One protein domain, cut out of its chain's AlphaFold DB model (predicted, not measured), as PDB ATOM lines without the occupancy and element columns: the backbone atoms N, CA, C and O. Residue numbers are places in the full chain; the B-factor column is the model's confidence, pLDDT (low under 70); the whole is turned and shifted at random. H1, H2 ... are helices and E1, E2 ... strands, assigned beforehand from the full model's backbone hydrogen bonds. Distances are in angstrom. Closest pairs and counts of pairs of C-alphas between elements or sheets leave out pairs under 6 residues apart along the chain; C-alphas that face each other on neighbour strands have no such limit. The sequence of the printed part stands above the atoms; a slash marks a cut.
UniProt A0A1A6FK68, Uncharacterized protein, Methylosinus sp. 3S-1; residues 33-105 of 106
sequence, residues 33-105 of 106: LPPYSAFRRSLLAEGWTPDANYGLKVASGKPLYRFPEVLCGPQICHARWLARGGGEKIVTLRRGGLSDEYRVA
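AT A GLANCE: This is residues 33 to 105 of the 106 residues of an uncharacterized protein of Methylosinus sp. 3S-1 (UniProt A0A1A6FK68). This has little regular structure: a small three-stranded sheet has helix H1 over one face, and a long unnamed stretch, residues 46 to 69, leads between them. The printed part has 73 residues, 27 in named elements, in the order H1, E1, E2, E3, class mixed. The sheet, E1 - E2 - E3, is a meander, each strand the antiparallel neighbour of the one before. The whole is compact, radius of gyration of the C-alphas 12.0 A, and flat, 35 by 33 by 16 A.

HOW THE PARTS SIT: Look first at H1, residues 36 to 45, where every O i to N i+4 pair is within hydrogen-bond range. It lies over E2, residues 76 to 82, along the strands; its height over the sheet is 10.2 A. In the hairpin of E1, residues 70 to 72, and E2, find N 71 and O 78 within hydrogen-bond range, 2.9 A. In the hairpin of E2 and E3, residues 88 to 94, find N 79 and O 91, 2.9 A.

IN THESE COORDINATES: Find C-alpha 36 at (98.163, 71.465, 199.232); H1 runs 14.1 A. E1 spans 6.5 A, E2 20.3 A and E3 19.9 A, to C-alpha 94 at (105.461, 66.093, 201.325).

THE WHOLE: The printed part has no cut; residues 98 to 100 have pLDDT under 70.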
ATOM      1  N   LEU A  33      96.770  62.498 203.623       81.12
ATOM      2  CA  LEU A  33      97.159  63.886 203.825       81.12
ATOM      3  C   LEU A  33      96.371  64.817 202.883       81.12
ATOM      4  O   LEU A  33      96.198  64.529 201.691       81.12
ATOM      5  N   PRO A  34      95.915  65.985 203.365       88.00
ATOM      6  CA  PRO A  34      95.142  66.896 202.536       88.00
ATOM      7  C   PRO A  34      96.008  67.480 201.404       88.00
ATOM      8  O   PRO A  34      97.188  67.791 201.617       88.00
ATOM      9  N   PRO A  35      95.443  67.648 200.195       92.31
ATOM     10  CA  PRO A  35      96.159  68.223 199.066       92.31
ATOM     11  C   PRO A  35      96.470  69.699 199.325       92.31
ATOM     12  O   PRO A  35      95.614  70.476 199.765       92.31
ATOM     13  N   TYR A  36      97.698  70.102 199.015       94.00
ATOM     14  CA  TYR A  36      98.163  71.465 199.232       94.00
ATOM     15  C   TYR A  36      97.368  72.473 198.407       94.00
ATOM     16  O   TYR A  36      97.108  73.564 198.892       94.00
ATOM     17  N   SER A  37      96.904  72.129 197.204       93.81
ATOM     18  CA  SER A  37      96.054  73.022 196.405       93.81
ATOM     19  C   SER A  37      94.753  73.423 197.115       93.81
ATOM     20  O   SER A  37      94.309  74.569 196.999       93.81
ATOM     21  N   ALA A  38      94.138  72.517 197.883       94.00
ATOM     22  CA  ALA A  38      92.956  72.834 198.680       94.00
ATOM     23  C   ALA A  38      93.312  73.743 199.862       94.00
ATOM     24  O   ALA A  38      92.656  74.761 200.064       94.00
ATOM     25  N   PHE A  39      94.396  73.427 200.571       95.00
ATOM     26  CA  PHE A  39      94.894  74.238 201.684       95.00
ATOM     27  C   PHE A  39      95.342  75.644 201.243       95.00
ATOM     28  O   PHE A  39      95.041  76.647 201.879       95.00
ATOM     29  N   ARG A  40      95.984  75.749 200.078       96.25
ATOM     30  CA  ARG A  40      96.363  77.011 199.437       96.25
ATOM     31  C   ARG A  40      95.147  77.906 199.210       96.25
ATOM     32  O   ARG A  40      95.215  79.107 199.453       96.25
ATOM     33  N   ARG A  41      94.024  77.336 198.756       96.75
ATOM     34  CA  ARG A  41      92.772  78.088 198.574       96.75
ATOM     35  C   ARG A  41      92.204  78.595 199.899       96.75
ATOM     36  O   ARG A  41      91.712  79.719 199.914       96.75
ATOM     37  N   SER A  42      92.290  77.822 200.986       96.00
ATOM     38  CA  SER A  42      91.814  78.292 202.295       96.00
ATOM     39  C   SER A  42      92.668  79.445 202.820       96.00
ATOM     40  O   SER A  42      92.121  80.473 203.196       96.00
ATOM     41  N   LEU A  43      93.998  79.346 202.720       95.81
ATOM     42  CA  LEU A  43      94.901  80.428 203.121       95.81
ATOM     43  C   LEU A  43      94.649  81.723 202.339       95.81
ATOM     44  O   LEU A  43      94.596  82.798 202.932       95.81
ATOM     45  N   LEU A  44      94.431  81.623 201.025       96.75
ATOM     46  CA  LEU A  44      94.050  82.777 200.208       96.75
ATOM     47  C   LEU A  44      92.719  83.394 200.666       96.75
ATOM     48  O   LEU A  44      92.614  84.615 200.749       96.75
ATOM     49  N   ALA A  45      91.718  82.569 200.992       96.62
ATOM     50  CA  ALA A  45      90.426  83.038 201.499       96.62
ATOM     51  C   ALA A  45      90.538  83.704 202.884       96.62
ATOM     52  O   ALA A  45      89.819  84.655 203.172       96.62
ATOM     53  N   GLU A  46      91.477  83.249 203.715       94.69
ATOM     54  CA  GLU A  46      91.828  83.846 205.010       94.69
ATOM     55  C   GLU A  46      92.678  85.130 204.881       94.69
ATOM     56  O   GLU A  46      93.017  85.757 205.884       94.69
ATOM     57  N   GLY A  47      93.037  85.544 203.660       95.44
ATOM     58  CA  GLY A  47      93.811  86.761 203.404       95.44
ATOM     59  C   GLY A  47      95.328  86.597 203.532       95.44
ATOM     60  O   GLY A  47      96.049  87.598 203.588       95.44
ATOM     61  N   TRP A  48      95.832  85.361 203.563       97.50
ATOM     62  CA  TRP A  48      97.262  85.092 203.434       97.50
ATOM     63  C   TRP A  48      97.700  85.214 201.978       97.50
ATOM     64  O   TRP A  48      96.989  84.831 201.050       97.50
ATOM     65  N   THR A  49      98.915  85.711 201.779       97.38
ATOM     66  CA  THR A  49      99.522  85.876 200.459       97.38
ATOM     67  C   THR A  49     100.693  84.904 200.304       97.38
ATOM     68  O   THR A  49     101.533  84.833 201.203       97.38
ATOM     69  N   PRO A  50     100.776  84.148 199.197       97.25
ATOM     70  CA  PRO A  50     101.916  83.278 198.932       97.25
ATOM     71  C   PRO A  50     103.175  84.122 198.706       97.25
ATOM     72  O   PRO A  50     103.153  85.065 197.911       97.25
ATOM     73  N   ASP A  51     104.281  83.777 199.362       97.00
ATOM     74  CA  ASP A  51     105.548  84.461 199.118       97.00
ATOM     75  C   ASP A  51     106.265  83.886 197.893       97.00
ATOM     76  O   ASP A  51     107.099  82.986 197.988       97.00
ATOM     77  N   ALA A  52     105.977  84.456 196.726       94.19
ATOM     78  CA  ALA A  52     106.586  84.059 195.460       94.19
ATOM     79  C   ALA A  52     108.112  84.298 195.372       94.19
ATOM     80  O   ALA A  52     108.737  83.895 194.387       94.19
ATOM     81  N   ASN A  53     108.725  84.980 196.347       94.31
ATOM     82  CA  ASN A  53     110.176  85.157 196.418       94.31
ATOM     83  C   ASN A  53     110.873  84.082 197.254       94.31
ATOM     84  O   ASN A  53     112.098  84.021 197.236       94.31
ATOM     85  N   TYR A  54     110.118  83.241 197.963       96.25
ATOM     86  CA  TYR A  54     110.675  82.132 198.730       96.25
ATOM     87  C   TYR A  54     111.098  80.949 197.850       96.25
ATOM     88  O   TYR A  54     112.126  80.322 198.104       96.25
ATOM     89  N   GLY A  55     110.311  80.630 196.817       93.81
ATOM     90  CA  GLY A  55     110.596  79.515 195.919       93.81
ATOM     91  C   GLY A  55     111.734  79.789 194.935       93.81
ATOM     92  O   GLY A  55     112.113  80.931 194.662       93.81
ATOM     93  N   LEU A  56     112.269  78.710 194.356       93.56
ATOM     94  CA  LEU A  56     113.329  78.797 193.349       93.56
ATOM     95  C   LEU A  56     112.794  79.316 192.014       93.56
ATOM     96  O   LEU A  56     111.688  78.974 191.586       93.56
ATOM     97  N   LYS A  57     113.632  80.085 191.320       94.62
ATOM     98  CA  LYS A  57     113.378  80.607 189.977       94.62
ATOM     99  C   LYS A  57     114.499  80.160 189.044       94.62
ATOM    100  O   LYS A  57     115.657  80.096 189.451       94.62
ATOM    101  N   VAL A  58     114.165  79.854 187.795       93.81
ATOM    102  CA  VAL A  58     115.174  79.654 186.743       93.81
ATOM    103  C   VAL A  58     115.764  81.004 186.313       93.81
ATOM    104  O   VAL A  58     115.217  82.054 186.648       93.81
ATOM    105  N   ALA A  59     116.840  81.000 185.519       95.06
ATOM    106  CA  ALA A  59     117.519  82.224 185.072       95.06
ATOM    107  C   ALA A  59     116.597  83.235 184.353       95.06
ATOM    108  O   ALA A  59     116.845  84.434 184.396       95.06
ATOM    109  N   SER A  60     115.501  82.773 183.738       94.12
ATOM    110  CA  SER A  60     114.485  83.636 183.115       94.12
ATOM    111  C   SER A  60     113.513  84.294 184.107       94.12
ATOM    112  O   SER A  60     112.569  84.959 183.688       94.12
ATOM    113  N   GLY A  61     113.687  84.078 185.413       92.00
ATOM    114  CA  GLY A  61     112.818  84.596 186.474       92.00
ATOM    115  C   GLY A  61     111.531  83.794 186.696       92.00
ATOM    116  O   GLY A  61     110.789  84.088 187.634       92.00
ATOM    117  N   LYS A  62     111.259  82.769 185.879       92.88
ATOM    118  CA  LYS A  62     110.084  81.900 186.039       92.88
ATOM    119  C   LYS A  62     110.237  80.976 187.258       92.88
ATOM    120  O   LYS A  62     111.341  80.475 187.480       92.88
ATOM    121  N   PRO A  63     109.161  80.708 188.021       92.19
ATOM    122  CA  PRO A  63     109.193  79.727 189.104       92.19
ATOM    123  C   PRO A  63     109.617  78.343 188.603       92.19
ATOM    124  O   PRO A  63     109.164  77.901 187.547       92.19
ATOM    125  N   LEU A  64     110.476  77.663 189.365       89.81
ATOM    126  CA  LEU A  64     110.911  76.294 189.073       89.81
ATOM    127  C   LEU A  64     109.821  75.265 189.414       89.81
ATOM    128  O   LEU A  64     109.704  74.242 188.747       89.81
ATOM    129  N   TYR A  65     109.022  75.539 190.447       87.88
ATOM    130  CA  TYR A  65     107.922  74.682 190.887       87.88
ATOM    131  C   TYR A  65     106.566  75.270 190.498       87.88
ATOM    132  O   TYR A  65     106.419  76.478 190.316       87.88
ATOM    133  N   ARG A  66     105.545  74.404 190.437       89.19
ATOM    134  CA  ARG A  66     104.150  74.780 190.148       89.19
ATOM    135  C   ARG A  66     103.630  75.908 191.046       89.19
ATOM    136  O   ARG A  66     102.878  76.759 190.580       89.19
ATOM    137  N   PHE A  67     104.014  75.893 192.320       93.44
ATOM    138  CA  PHE A  67     103.669  76.929 193.285       93.44
ATOM    139  C   PHE A  67     104.913  77.781 193.573       93.44
ATOM    140  O   PHE A  67     105.910  77.231 194.047       93.44
ATOM    141  N   PRO A  68     104.889  79.094 193.281       94.62
ATOM    142  CA  PRO A  68     106.063  79.958 193.420       94.62
ATOM    143  C   PRO A  68     106.479  80.177 194.876       94.62
ATOM    144  O   PRO A  68     107.617  80.552 195.137       94.62
ATOM    145  N   GLU A  69     105.572  79.941 195.819       96.88
ATOM    146  CA  GLU A  69     105.851  80.000 197.250       96.88
ATOM    147  C   GLU A  69     106.448  78.718 197.833       96.88
ATOM    148  O   GLU A  69     106.677  78.667 199.037       96.88
ATOM    149  N   VAL A  70     106.661  77.677 197.021       95.56
ATOM    150  CA  VAL A  70     107.180  76.380 197.473       95.56
ATOM    151  C   VAL A  70     108.675  76.265 197.191       95.56
ATOM    152  O   VAL A  70     109.136  76.507 196.077       95.56
ATOM    153  N   LEU A  71     109.424  75.814 198.194       95.00
ATOM    154  CA  LEU A  71     110.819  75.400 198.089       95.00
ATOM    155  C   LEU A  71     110.929  73.924 198.473       95.00
ATOM    156  O   LEU A  71     110.505  73.538 199.560       95.00
ATOM    157  N   CYS A  72     111.504  73.097 197.602       91.44
ATOM    158  CA  CYS A  72     111.631  71.664 197.845       91.44
ATOM    159  C   CYS A  72     113.080  71.217 198.019       91.44
ATOM    160  O   CYS A  72     113.938  71.539 197.200       91.44
ATOM    161  N   GLY A  73     113.306  70.375 199.026       89.38
ATOM    162  CA  GLY A  73     114.420  69.436 199.052       89.38
ATOM    163  C   GLY A  73     114.076  68.134 198.305       89.38
ATOM    164  O   GLY A  73     113.195  68.119 197.437       89.38
ATOM    165  N   PRO A  74     114.747  67.016 198.632       85.94
ATOM    166  CA  PRO A  74     114.502  65.729 197.978       85.94
ATOM    167  C   PRO A  74     113.085  65.171 198.196       85.94
ATOM    168  O   PRO A  74     112.444  64.753 197.235       85.94
ATOM    169  N   GLN A  75     112.595  65.184 199.442       85.38
ATOM    170  CA  GLN A  75     111.320  64.555 199.845       85.38
ATOM    171  C   GLN A  75     110.351  65.521 200.542       85.38
ATOM    172  O   GLN A  75     109.131  65.362 200.465       85.38
ATOM    173  N   ILE A  76     110.897  66.538 201.206       90.62
ATOM    174  CA  ILE A  76     110.146  67.540 201.959       90.62
ATOM    175  C   ILE A  76     110.239  68.874 201.231       90.62
ATOM    176  O   ILE A  76     111.303  69.255 200.735       90.62
ATOM    177  N   CYS A  77     109.120  69.581 201.176       93.50
ATOM    178  CA  CYS A  77     109.048  70.954 200.716       93.50
ATOM    179  C   CYS A  77     108.465  71.846 201.808       93.50
ATOM    180  O   CYS A  77     107.797  71.380 202.727       93.50
ATOM    181  N   HIS A  78     108.673  73.144 201.670       96.44
ATOM    182  CA  HIS A  78     108.073  74.154 202.522       96.44
ATOM    183  C   HIS A  78     107.391  75.199 201.652       96.44
ATOM    184  O   HIS A  78     107.942  75.596 200.626       96.44
ATOM    185  N   ALA A  79     106.203  75.638 202.056       97.44
ATOM    186  CA  ALA A  79     105.542  76.798 201.480       97.44
ATOM    187  C   ALA A  79     105.570  77.966 202.460       97.44
ATOM    188  O   ALA A  79     105.169  77.794 203.615       97.44
ATOM    189  N   ARG A  80     105.991  79.145 201.995       98.19
ATOM    190  CA  ARG A  80     105.993  80.366 202.807       98.19
ATOM    191  C   ARG A  80     104.822  81.279 202.471       98.19
ATOM    192  O   ARG A  80     104.528  81.553 201.309       98.19
ATOM    193  N   TRP A  81     104.182  81.781 203.516       98.19
ATOM    194  CA  TRP A  81     102.999  82.624 203.442       98.19
ATOM    195  C   TRP A  81     103.157  83.862 204.306       98.19
ATOM    196  O   TRP A  81     103.709  83.796 205.401       98.19
ATOM    197  N   LEU A  82     102.613  84.975 203.825       97.81
ATOM    198  CA  LEU A  82     102.652  86.272 204.487       97.81
ATOM    199  C   LEU A  82     101.234  86.708 204.852       97.81
ATOM    200  O   LEU A  82     100.320  86.653 204.027       97.81
ATOM    201  N   ALA A  83     101.044  87.152 206.086       95.00
ATOM    202  CA  ALA A  83      99.824  87.803 206.531       95.00
ATOM    203  C   ALA A  83      99.858  89.288 206.161       95.00
ATOM    204  O   ALA A  83     100.912  89.926 206.144       95.00
ATOM    205  N   ARG A  84      98.677  89.884 205.984       85.25
ATOM    206  CA  ARG A  84      98.523  91.322 205.710       85.25
ATOM    207  C   ARG A  84      99.158  92.231 206.780       85.25
ATOM    208  O   ARG A  84      99.515  93.360 206.473       85.25
ATOM    209  N   GLY A  85      99.307  91.738 208.013       87.44
ATOM    210  CA  GLY A  85      99.952  92.437 209.133       87.44
ATOM    211  C   GLY A  85     101.450  92.152 209.310       87.44
ATOM    212  O   GLY A  85     101.988  92.473 210.362       87.44
ATOM    213  N   GLY A  86     102.113  91.512 208.339       87.94
ATOM    214  CA  GLY A  86     103.552  91.215 208.397       87.94
ATOM    215  C   GLY A  86     103.929  89.915 209.117       87.94
ATOM    216  O   GLY A  86     105.111  89.637 209.286       87.94
ATOM    217  N   GLY A  87     102.949  89.106 209.530       93.56
ATOM    218  CA  GLY A  87     103.197  87.762 210.061       93.56
ATOM    219  C   GLY A  87     103.612  86.774 208.967       93.56
ATOM    220  O   GLY A  87     103.180  86.896 207.824       93.56
ATOM    221  N   GLU A  88     104.403  85.766 209.326       96.00
ATOM    222  CA  GLU A  88     104.840  84.696 208.423       96.00
ATOM    223  C   GLU A  88     104.265  83.344 208.869       96.00
ATOM    224  O   GLU A  88     104.109  83.080 210.062       96.00
ATOM    225  N   LYS A  89     103.950  82.476 207.905       95.75
ATOM    226  CA  LYS A  89     103.569  81.079 208.131       95.75
ATOM    227  C   LYS A  89     104.357  80.175 207.185       95.75
ATOM    228  O   LYS A  89     104.315  80.361 205.969       95.75
ATOM    229  N   ILE A  90     105.024  79.168 207.747       96.88
ATOM    230  CA  ILE A  90     105.666  78.086 206.995       96.88
ATOM    231  C   ILE A  90     104.799  76.837 207.085       96.88
ATOM    232  O   ILE A  90     104.385  76.429 208.168       96.88
ATOM    233  N   VAL A  91     104.533  76.225 205.936       96.31
ATOM    234  CA  VAL A  91     103.731  75.008 205.814       96.31
ATOM    235  C   VAL A  91     104.632  73.908 205.281       96.31
ATOM    236  O   VAL A  91     105.171  74.032 204.181       96.31
ATOM    237  N   THR A  92     104.805  72.835 206.047       96.12
ATOM    238  CA  THR A  92     105.583  71.674 205.606       96.12
ATOM    239  C   THR A  92     104.744  70.812 204.676       96.12
ATOM    240  O   THR A  92     103.590  70.494 204.963       96.12
ATOM    241  N   LEU A  93     105.332  70.426 203.553       94.19
ATOM    242  CA  LEU A  93     104.699  69.637 202.513       94.19
ATOM    243  C   LEU A  93     105.524  68.377 202.243       94.19
ATOM    244  O   LEU A  93     106.753  68.420 202.216       94.19
ATOM    245  N   ARG A  94     104.853  67.261 201.967       90.56
ATOM    246  CA  ARG A  94     105.461  66.093 201.325       90.56
ATOM    247  C   ARG A  94     105.225  66.190 199.823       90.56
ATOM    248  O   ARG A  94     104.122  66.534 199.384       90.56
ATOM    249  N   ARG A  95     106.263  65.925 199.029       86.00
ATOM    250  CA  ARG A  95     106.125  65.847 197.571       86.00
ATOM    251  C   ARG A  95     105.246  64.638 197.244       86.00
ATOM    252  O   ARG A  95     105.544  63.535 197.688       86.00
ATOM    253  N   GLY A  96     104.151  64.851 196.515       73.50
ATOM    254  CA  GLY A  96     103.378  63.737 195.973       73.50
ATOM    255  C   GLY A  96     104.228  62.969 194.967       73.50
ATOM    256  O   GLY A  96     105.061  63.574 194.301       73.50
ATOM    257  N   GLY A  97     104.038  61.651 194.885       70.94
ATOM    258  CA  GLY A  97     104.750  60.802 193.930       70.94
ATOM    259  C   GLY A  97     104.417  61.152 192.474       70.94
ATOM    260  O   GLY A  97     104.917  62.118 191.918       70.94
ATOM    261  N   LEU A  98     103.564  60.354 191.831       56.88
ATOM    262  CA  LEU A  98     103.312  60.448 190.384       56.88
ATOM    263  C   LEU A  98     102.378  61.599 189.954       56.88
ATOM    264  O   LEU A  98     102.197  61.808 188.760       56.88
ATOM    265  N   SER A  99     101.744  62.313 190.890       60.44
ATOM    266  CA  SER A  99     100.661  63.265 190.589       60.44
ATOM    267  C   SER A  99     101.044  64.747 190.666       60.44
ATOM    268  O   SER A  99     100.164  65.591 190.503       60.44
ATOM    269  N   ASP A 100     102.309  65.083 190.954       69.62
ATOM    270  CA  ASP A 100     102.799  66.459 191.185       69.62
ATOM    271  C   ASP A 100     102.002  67.279 192.235       69.62
ATOM    272  O   ASP A 100     102.204  68.488 192.391       69.62
ATOM    273  N   GLU A 101     101.088  66.648 192.981       87.88
ATOM    274  CA  GLU A 101     100.271  67.288 194.011       87.88
ATOM    275  C   GLU A 101     100.952  67.146 195.375       87.88
ATOM    276  O   GLU A 101     101.139  66.042 195.888       87.88
ATOM    277  N   TYR A 102     101.308  68.276 195.984       91.25
ATOM    278  CA  TYR A 102     101.888  68.293 197.325       91.25
ATOM    279  C   TYR A 102     100.846  67.941 198.385       91.25
ATOM    280  O   TYR A 102      99.662  68.256 198.254       91.25
ATOM    281  N   ARG A 103     101.307  67.344 199.479       92.19
ATOM    282  CA  ARG A 103     100.482  66.952 200.623       92.19
ATOM    283  C   ARG A 103     100.913  67.728 201.853       92.19
ATOM    284  O   ARG A 103     102.106  67.782 202.134       92.19
ATOM    285  N   VAL A 104      99.978  68.335 202.578       93.00
ATOM    286  CA  VAL A 104     100.323  69.067 203.808       93.00
ATOM    287  C   VAL A 104     100.721  68.058 204.881       93.00
ATOM    288  O   VAL A 104      99.912  67.216 205.266       93.00
ATOM    289  N   ALA A 105     101.967  68.139 205.342       88.06
ATOM    290  CA  ALA A 105     102.439  67.353 206.472       88.06
ATOM    291  C   ALA A 105     101.850  67.947 207.760       88.06
ATOM    292  O   ALA A 105     101.896  69.166 207.946       88.06
TER     293      ALA A 105